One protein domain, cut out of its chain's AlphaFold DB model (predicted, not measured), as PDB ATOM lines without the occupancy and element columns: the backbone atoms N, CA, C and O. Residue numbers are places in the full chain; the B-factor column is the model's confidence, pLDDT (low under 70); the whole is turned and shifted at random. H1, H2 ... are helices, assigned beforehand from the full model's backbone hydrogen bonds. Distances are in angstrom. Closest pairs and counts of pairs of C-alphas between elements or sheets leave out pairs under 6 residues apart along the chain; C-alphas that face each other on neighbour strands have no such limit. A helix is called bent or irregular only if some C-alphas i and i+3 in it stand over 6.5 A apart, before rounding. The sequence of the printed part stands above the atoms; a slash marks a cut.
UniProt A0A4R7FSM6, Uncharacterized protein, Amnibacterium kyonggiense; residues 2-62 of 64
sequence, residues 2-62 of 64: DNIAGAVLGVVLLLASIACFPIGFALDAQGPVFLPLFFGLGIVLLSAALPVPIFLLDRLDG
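Overview. This is residues 2 to 62 of the 64 residues of an uncharacterized protein of Amnibacterium kyonggiense (UniProt A0A4R7FSM6). A long helical hairpin makes the body: H1, the longest helix, and H2 run side by side in opposite ways, joined by a tight link. Beyond the far end of H2 from that link, residues 52 to 62 stick out as a tail that includes the short H3 and adds to the length. The printed part has 61 residues with three named helices, H1, H2 and H3 in chain order, and no named strand; the class is all helix. The whole is loose, with a radius of gyration of the C-alphas of 15.1 A, and spans 50 by 20 by 13 A.

Arrangement. Begin with H1, residues 2 to 28, which has a kink of 50 degrees near residue 22. It is irregular, but only just: C-alphas 19 and 22 are 6.9 A apart, and its line is a rough one. H1 touches H2, residues 34 to 49, with the closest C-alphas, those of Asp 28 and Phe 34, 5.7 A apart. Their lines stand at a shallow tilt of 5 degrees, opposite ways, and their centres are 9.6 A apart. H3, residues 54 to 60, is apart from both H1 and H2. Every O i to N i+4 pair is within hydrogen-bond range in H2 and H3, and 21 of 23 are in H1.

Along the chain. Find C-alpha 2 at (-29.480, 46.494, 25.065); from there H1 runs 35.6 A to C-alpha 28 at (-46.816, 16.455, 17.018). H2 runs 22.5 A from Phe 34 to Ala 49. H3 ends at C-alpha 60, at (-18.146, 35.471, 38.110).

Size, cuts and confidence. Look to the C-alphas of Gln 30 and Gly 62 for the two farthest apart, 50.7 A. The printed part has no cut, and both links are tight. Residues 52 to 62 stand free; the body without them spans 40 by 17 by 5 A. In this predicted model the mean pLDDT of the printed part is 72.2, and residues 2 to 3 and 47 to 62 are under 70.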
ATOM      1  N   ASP A   2     -29.452  47.822  25.696       59.75
ATOM      2  CA  ASP A   2     -29.480  46.494  25.065       59.75
ATOM      3  C   ASP A   2     -30.346  45.516  25.872       59.75
ATOM      4  O   ASP A   2     -30.969  44.605  25.332       59.75
ATOM      5  N   ASN A   3     -30.510  45.804  27.166       62.94
ATOM      6  CA  ASN A   3     -31.321  45.017  28.095       62.94
ATOM      7  C   ASN A   3     -32.826  45.097  27.783       62.94
ATOM      8  O   ASN A   3     -33.547  44.125  27.987       62.94
ATOM      9  N   ILE A   4     -33.309  46.239  27.272       72.12
ATOM     10  CA  ILE A   4     -34.727  46.422  26.914       72.12
ATOM     11  C   ILE A   4     -35.051  45.633  25.642       72.12
ATOM     12  O   ILE A   4     -36.067  44.948  25.596       72.12
ATOM     13  N   ALA A   5     -34.171  45.669  24.637       71.12
ATOM     14  CA  ALA A   5     -34.348  44.903  23.406       71.12
ATOM     15  C   ALA A   5     -34.352  43.387  23.674       71.12
ATOM     16  O   ALA A   5     -35.234  42.684  23.183       71.12
ATOM     17  N   GLY A   6     -33.435  42.897  24.519       71.25
ATOM     18  CA  GLY A   6     -33.414  41.494  24.945       71.25
ATOM     19  C   GLY A   6     -34.660  41.086  25.739       71.25
ATOM     20  O   GLY A   6     -35.233  40.027  25.485       71.25
ATOM     21  N   ALA A   7     -35.136  41.944  26.649       70.25
ATOM     22  CA  ALA A   7     -36.362  41.694  27.407       70.25
ATOM     23  C   ALA A   7     -37.607  41.647  26.505       70.25
ATOM     24  O   ALA A   7     -38.433  40.749  26.647       70.25
ATOM     25  N   VAL A   8     -37.725  42.570  25.544       79.19
ATOM     26  CA  VAL A   8     -38.824  42.581  24.566       79.19
ATOM     27  C   VAL A   8     -38.792  41.319  23.707       79.19
ATOM     28  O   VAL A   8     -39.828  40.680  23.535       79.19
ATOM     29  N   LEU A   9     -37.615  40.906  23.226       77.12
ATOM     30  CA  LEU A   9     -37.481  39.676  22.448       77.12
ATOM     31  C   LEU A   9     -37.881  38.437  23.268       77.12
ATOM     32  O   LEU A   9     -38.614  37.583  22.774       77.12
ATOM     33  N   GLY A  10     -37.460  38.367  24.535       75.06
ATOM     34  CA  GLY A  10     -37.837  37.290  25.452       75.06
ATOM     35  C   GLY A  10     -39.348  37.217  25.698       75.06
ATOM     36  O   GLY A  10     -39.927  36.134  25.638       75.06
ATOM     37  N   VAL A  11     -40.010  38.361  25.905       80.38
ATOM     38  CA  VAL A  11     -41.473  38.431  26.076       80.38
ATOM     39  C   VAL A  11     -42.206  38.005  24.802       80.38
ATOM     40  O   VAL A  11     -43.175  37.250  24.875       80.38
ATOM     41  N   VAL A  12     -41.739  38.434  23.627       81.00
ATOM     42  CA  VAL A  12     -42.335  38.043  22.340       81.00
ATOM     43  C   VAL A  12     -42.200  36.536  22.104       81.00
ATOM     44  O   VAL A  12     -43.183  35.890  21.742       81.00
ATOM     45  N   LEU A  13     -41.026  35.955  22.369       77.88
ATOM     46  CA  LEU A  13     -40.802  34.509  22.263       77.88
ATOM     47  C   LEU A  13     -41.676  33.717  23.246       77.88
ATOM     48  O   LEU A  13     -42.216  32.671  22.880       77.88
ATOM     49  N   LEU A  14     -41.869  34.224  24.468       78.62
ATOM     50  CA  LEU A  14     -42.751  33.610  25.463       78.62
ATOM     51  C   LEU A  14     -44.210  33.588  24.984       78.62
ATOM     52  O   LEU A  14     -44.853  32.539  25.011       78.62
ATOM     53  N   LEU A  15     -44.727  34.722  24.507       80.31
ATOM     54  CA  LEU A  15     -46.099  34.823  24.001       80.31
ATOM     55  C   LEU A  15     -46.318  33.948  22.760       80.31
ATOM     56  O   LEU A  15     -47.323  33.242  22.673       80.31
ATOM     57  N   ALA A  16     -45.354  33.938  21.835       77.94
ATOM     58  CA  ALA A  16     -45.385  33.066  20.664       77.94
ATOM     59  C   ALA A  16     -45.391  31.581  21.062       77.94
ATOM     60  O   ALA A  16     -46.110  30.789  20.455       77.94
ATOM     61  N   SER A  17     -44.653  31.215  22.115       72.25
ATOM     62  CA  SER A  17     -44.627  29.850  22.654       72.25
ATOM     63  C   SER A  17     -45.966  29.429  23.238       72.25
ATOM     64  O   SER A  17     -46.435  28.341  22.925       72.25
ATOM     65  N   ILE A  18     -46.619  30.294  24.017       78.38
ATOM     66  CA  ILE A  18     -47.941  30.014  24.596       78.38
ATOM     67  C   ILE A  18     -48.992  29.804  23.496       78.38
ATOM     68  O   ILE A  18     -49.812  28.895  23.597       78.38
ATOM     69  N   ALA A  19     -48.952  30.610  22.430       79.44
ATOM     70  CA  ALA A  19     -49.895  30.503  21.318       79.44
ATOM     71  C   ALA A  19     -49.622  29.291  20.407       79.44
ATOM     72  O   ALA A  19     -50.561  28.637  19.954       79.44
ATOM     73  N   CYS A  20     -48.350  28.974  20.140       77.94
ATOM     74  CA  CYS A  20     -47.978  27.864  19.259       77.94
ATOM     75  C   CYS A  20     -48.017  26.497  19.947       77.94
ATOM     76  O   CYS A  20     -48.138  25.495  19.250       77.94
ATOM     77  N   PHE A  21     -47.947  26.423  21.280       79.19
ATOM     78  CA  PHE A  21     -47.921  25.150  22.009       79.19
ATOM     79  C   PHE A  21     -49.105  24.223  21.718       79.19
ATOM     80  O   PHE A  21     -48.871  23.058  21.407       79.19
ATOM     81  N   PRO A  22     -50.371  24.685  21.799       79.38
ATOM     82  CA  PRO A  22     -51.525  23.801  21.645       79.38
ATOM     83  C   PRO A  22     -51.641  23.270  20.215       79.38
ATOM     84  O   PRO A  22     -51.933  22.096  19.999       79.38
ATOM     85  N   ILE A  23     -51.360  24.134  19.236       80.00
ATOM     86  CA  ILE A  23     -51.351  23.793  17.810       80.00
ATOM     87  C   ILE A  23     -50.201  22.829  17.522       80.00
ATOM     88  O   ILE A  23     -50.388  21.806  16.873       80.00
ATOM     89  N   GLY A  24     -49.021  23.132  18.056       77.88
ATOM     90  CA  GLY A  24     -47.834  22.314  17.901       77.88
ATOM     91  C   GLY A  24     -47.990  20.926  18.487       77.88
ATOM     92  O   GLY A  24     -47.644  19.957  17.830       77.88
ATOM     93  N   PHE A  25     -48.587  20.820  19.672       80.25
ATOM     94  CA  PHE A  25     -48.887  19.545  20.315       80.25
ATOM     95  C   PHE A  25     -49.891  18.709  19.508       80.25
ATOM     96  O   PHE A  25     -49.727  17.498  19.381       80.25
ATOM     97  N   ALA A  26     -50.899  19.349  18.902       81.75
ATOM     98  CA  ALA A  26     -51.844  18.670  18.017       81.75
ATOM     99  C   ALA A  26     -51.185  18.157  16.721       81.75
ATOM    100  O   ALA A  26     -51.541  17.083  16.239       81.75
ATOM    101  N   LEU A  27     -50.212  18.895  16.173       79.94
ATOM    102  CA  LEU A  27     -49.424  18.476  15.009       79.94
ATOM    103  C   LEU A  27     -48.418  17.369  15.362       79.94
ATOM    104  O   LEU A  27     -48.270  16.415  14.602       79.94
ATOM    105  N   ASP A  28     -47.782  17.449  16.535       83.94
ATOM    106  CA  ASP A  28     -46.816  16.455  17.018       83.94
ATOM    107  C   ASP A  28     -47.462  15.080  17.247       83.94
ATOM    108  O   ASP A  28     -46.821  14.049  17.055       83.94
ATOM    109  N   ALA A  29     -48.760  15.057  17.570       77.94
ATOM    110  CA  ALA A  29     -49.551  13.832  17.659       77.94
ATOM    111  C   ALA A  29     -49.725  13.113  16.304       77.94
ATOM    112  O   ALA A  29     -50.001  11.914  16.285       77.94
ATOM    113  N   GLN A  30     -49.569  13.821  15.179       80.44
ATOM    114  CA  GLN A  30     -49.602  13.248  13.825       80.44
ATOM    115  C   GLN A  30     -48.195  13.006  13.253       80.44
ATOM    116  O   GLN A  30     -48.016  12.131  12.409       80.44
ATOM    117  N   GLY A  31     -47.194  13.754  13.724       77.38
ATOM    118  CA  GLY A  31     -45.792  13.608  13.343       77.38
ATOM    119  C   GLY A  31     -44.884  14.370  14.315       77.38
ATOM    120  O   GLY A  31     -44.887  15.600  14.270       77.38
ATOM    121  N   PRO A  32     -44.099  13.681  15.168       78.00
ATOM    122  CA  PRO A  32     -43.424  14.278  16.324       78.00
ATOM    123  C   PRO A  32     -42.153  15.052  15.938       78.00
ATOM    124  O   PRO A  32     -41.027  14.627  16.196       78.00
ATOM    125  N   VAL A  33     -42.326  16.164  15.231       80.50
ATOM    126  CA  VAL A  33     -41.239  16.974  14.664       80.50
ATOM    127  C   VAL A  33     -41.422  18.459  14.978       80.50
ATOM    128  O   VAL A  33     -40.446  19.205  15.048       80.50
ATOM    129  N   PHE A  34     -42.656  18.908  15.202       81.88
ATOM    130  CA  PHE A  34     -42.970  20.321  15.351       81.88
ATOM    131  C   PHE A  34     -42.484  20.873  16.690       81.88
ATOM    132  O   PHE A  34     -41.775  21.878  16.712       81.88
ATOM    133  N   LEU A  35     -42.833  20.220  17.804       80.19
ATOM    134  CA  LEU A  35     -42.434  20.667  19.142       80.19
ATOM    135  C   LEU A  35     -40.907  20.764  19.304       80.19
ATOM    136  O   LEU A  35     -40.434  21.827  19.719       80.19
ATOM    137  N   PRO A  36     -40.105  19.736  18.958       78.69
ATOM    138  CA  PRO A  36     -38.654  19.823  19.105       78.69
ATOM    139  C   PRO A  36     -38.027  20.907  18.215       78.69
ATOM    140  O   PRO A  36     -37.129  21.614  18.677       78.69
ATOM    141  N   LEU A  37     -38.517  21.105  16.982       82.62
ATOM    142  CA  LEU A  37     -38.053  22.200  16.118       82.62
ATOM    143  C   LEU A  37     -38.415  23.574  16.689       82.62
ATOM    144  O   LEU A  37     -37.571  24.468  16.714       82.62
ATOM    145  N   PHE A  38     -39.648  23.737  17.168       80.50
ATOM    146  CA  PHE A  38     -40.143  24.990  17.728       80.50
ATOM    147  C   PHE A  38     -39.308  25.436  18.937       80.50
ATOM    148  O   PHE A  38     -38.820  26.567  18.982       80.50
ATOM    149  N   PHE A  39     -39.068  24.528  19.885       78.75
ATOM    150  CA  PHE A  39     -38.234  24.816  21.050       78.75
ATOM    151  C   PHE A  39     -36.759  25.016  20.700       78.75
ATOM    152  O   PHE A  39     -36.137  25.940  21.223       78.75
ATOM    153  N   GLY A  40     -36.197  24.192  19.810       81.44
ATOM    154  CA  GLY A  40     -34.803  24.329  19.386       81.44
ATOM    155  C   GLY A  40     -34.525  25.695  18.757       81.44
ATOM    156  O   GLY A  40     -33.542  26.353  19.094       81.44
ATOM    157  N   LEU A  41     -35.435  26.170  17.904       81.06
ATOM    158  CA  LEU A  41     -35.319  27.468  17.247       81.06
ATOM    159  C   LEU A  41     -35.485  28.632  18.240       81.06
ATOM    160  O   LEU A  41     -34.742  29.612  18.171       81.06
ATOM    161  N   GLY A  42     -36.391  28.493  19.216       76.19
ATOM    162  CA  GLY A  42     -36.547  29.447  20.317       76.19
ATOM    163  C   GLY A  42     -35.293  29.574  21.188       76.19
ATOM    164  O   GLY A  42     -34.893  30.690  21.516       76.19
ATOM    165  N   ILE A  43     -34.632  28.454  21.508       76.44
ATOM    166  CA  ILE A  43     -33.368  28.444  22.262       76.44
ATOM    167  C   ILE A  43     -32.269  29.167  21.476       76.44
ATOM    168  O   ILE A  43     -31.613  30.040  22.033       76.44
ATOM    169  N   VAL A  44     -32.101  28.869  20.182       80.62
ATOM    170  CA  VAL A  44     -31.082  29.520  19.336       80.62
ATOM    171  C   VAL A  44     -31.298  31.033  19.257       80.62
ATOM    172  O   VAL A  44     -30.348  31.798  19.424       80.62
ATOM    173  N   LEU A  45     -32.541  31.476  19.048       73.88
ATOM    174  CA  LEU A  45     -32.886  32.901  19.005       73.88
ATOM    175  C   LEU A  45     -32.621  33.592  20.343       73.88
ATOM    176  O   LEU A  45     -32.054  34.684  20.372       73.88
ATOM    177  N   LEU A  46     -32.995  32.951  21.450       71.75
ATOM    178  CA  LEU A  46     -32.760  33.481  22.787       71.75
ATOM    179  C   LEU A  46     -31.255  33.569  23.092       71.75
ATOM    180  O   LEU A  46     -30.793  34.593  23.587       71.75
ATOM    181  N   SER A  47     -30.477  32.545  22.737       67.94
ATOM    182  CA  SER A  47     -29.017  32.529  22.889       67.94
ATOM    183  C   SER A  47     -28.309  33.576  22.029       67.94
ATOM    184  O   SER A  47     -27.295  34.115  22.456       67.94
ATOM    185  N   ALA A  48     -28.829  33.886  20.839       68.75
ATOM    186  CA  ALA A  48     -28.290  34.949  19.993       68.75
ATOM    187  C   ALA A  48     -28.618  36.354  20.528       68.75
ATOM    188  O   ALA A  48     -27.869  37.300  20.299       68.75
ATOM    189  N   ALA A  49     -29.742  36.495  21.235       63.19
ATOM    190  CA  ALA A  49     -30.226  37.767  21.758       63.19
ATOM    191  C   ALA A  49     -29.699  38.115  23.153       63.19
ATOM    192  O   ALA A  49     -29.632  39.290  23.516       63.19
ATOM    193  N   LEU A  50     -29.344  37.109  23.952       59.44
ATOM    194  CA  LEU A  50     -28.711  37.299  25.247       59.44
ATOM    195  C   LEU A  50     -27.183  37.363  25.068       59.44
ATOM    196  O   LEU A  50     -26.576  36.352  24.716       59.44
ATOM    197  N   PRO A  51     -26.518  38.493  25.386       55.22
ATOM    198  CA  PRO A  51     -25.062  38.548  25.514       55.22
ATOM    199  C   PRO A  51     -24.619  37.820  26.803       55.22
ATOM    200  O   PRO A  51     -24.117  38.428  27.744       55.22
ATOM    201  N   VAL A  52     -24.884  36.513  26.905       56.66
ATOM    202  CA  VAL A  52     -24.787  35.733  28.155       56.66
ATOM    203  C   VAL A  52     -23.785  34.579  28.069       56.66
ATOM    204  O   VAL A  52     -23.997  33.497  28.601       56.66
ATOM    205  N   PRO A  53     -22.590  34.831  27.522       53.22
ATOM    206  CA  PRO A  53     -21.429  34.323  28.254       53.22
ATOM    207  C   PRO A  53     -20.694  35.454  28.955       53.22
ATOM    208  O   PRO A  53     -20.363  35.318  30.121       53.22
ATOM    209  N   ILE A  54     -20.491  36.597  28.297       54.81
ATOM    210  CA  ILE A  54     -19.534  37.595  28.791       54.81
ATOM    211  C   ILE A  54     -20.030  38.249  30.079       54.81
ATOM    212  O   ILE A  54     -19.295  38.255  31.047       54.81
ATOM    213  N   PHE A  55     -21.275  38.726  30.157       51.03
ATOM    214  CA  PHE A  55     -21.726  39.476  31.341       51.03
ATOM    215  C   PHE A  55     -21.846  38.614  32.613       51.03
ATOM    216  O   PHE A  55     -21.651  39.098  33.727       51.03
ATOM    217  N   LEU A  56     -22.169  37.325  32.452       53.22
ATOM    218  CA  LEU A  56     -22.244  36.363  33.556       53.22
ATOM    219  C   LEU A  56     -20.849  35.851  33.940       53.22
ATOM    220  O   LEU A  56     -20.572  35.727  35.128       53.22
ATOM    221  N   LEU A  57     -19.956  35.631  32.968       54.88
ATOM    222  CA  LEU A  57     -18.556  35.288  33.230       54.88
ATOM    223  C   LEU A  57     -17.797  36.459  33.870       54.88
ATOM    224  O   LEU A  57     -17.094  36.231  34.835       54.88
ATOM    225  N   ASP A  58     -17.999  37.698  33.430       53.94
ATOM    226  CA  ASP A  58     -17.329  38.903  33.955       53.94
ATOM    227  C   ASP A  58     -17.751  39.215  35.407       53.94
ATOM    228  O   ASP A  58     -16.941  39.600  36.250       53.94
ATOM    229  N   ARG A  59     -19.018  38.930  35.749       56.97
ATOM    230  CA  ARG A  59     -19.521  38.949  37.136       56.97
ATOM    231  C   ARG A  59     -18.975  37.802  37.993       56.97
ATOM    232  O   ARG A  59     -18.800  37.996  39.192       56.97
ATOM    233  N   LEU A  60     -18.737  36.623  37.413       55.31
ATOM    234  CA  LEU A  60     -18.146  35.471  38.110       55.31
ATOM    235  C   LEU A  60     -16.615  35.588  38.251       55.31
ATOM    236  O   LEU A  60     -16.064  35.053  39.207       55.31
ATOM    237  N   ASP A  61     -15.951  36.322  37.354       59.81
ATOM    238  CA  ASP A  61     -14.502  36.595  37.347       59.81
ATOM    239  C   ASP A  61     -14.119  37.770  38.277       59.81
ATOM    240  O   ASP A  61     -12.950  38.133  38.408       59.81
ATOM    241  N   GLY A  62     -15.105  38.366  38.962       54.69
ATOM    242  CA  GLY A  62     -14.891  39.315  40.057       54.69
ATOM    243  C   GLY A  62     -14.334  40.683  39.650       54.69
ATOM    244  O   GLY A  62     -13.800  41.383  40.505       54.69
TER     245      GLY A  62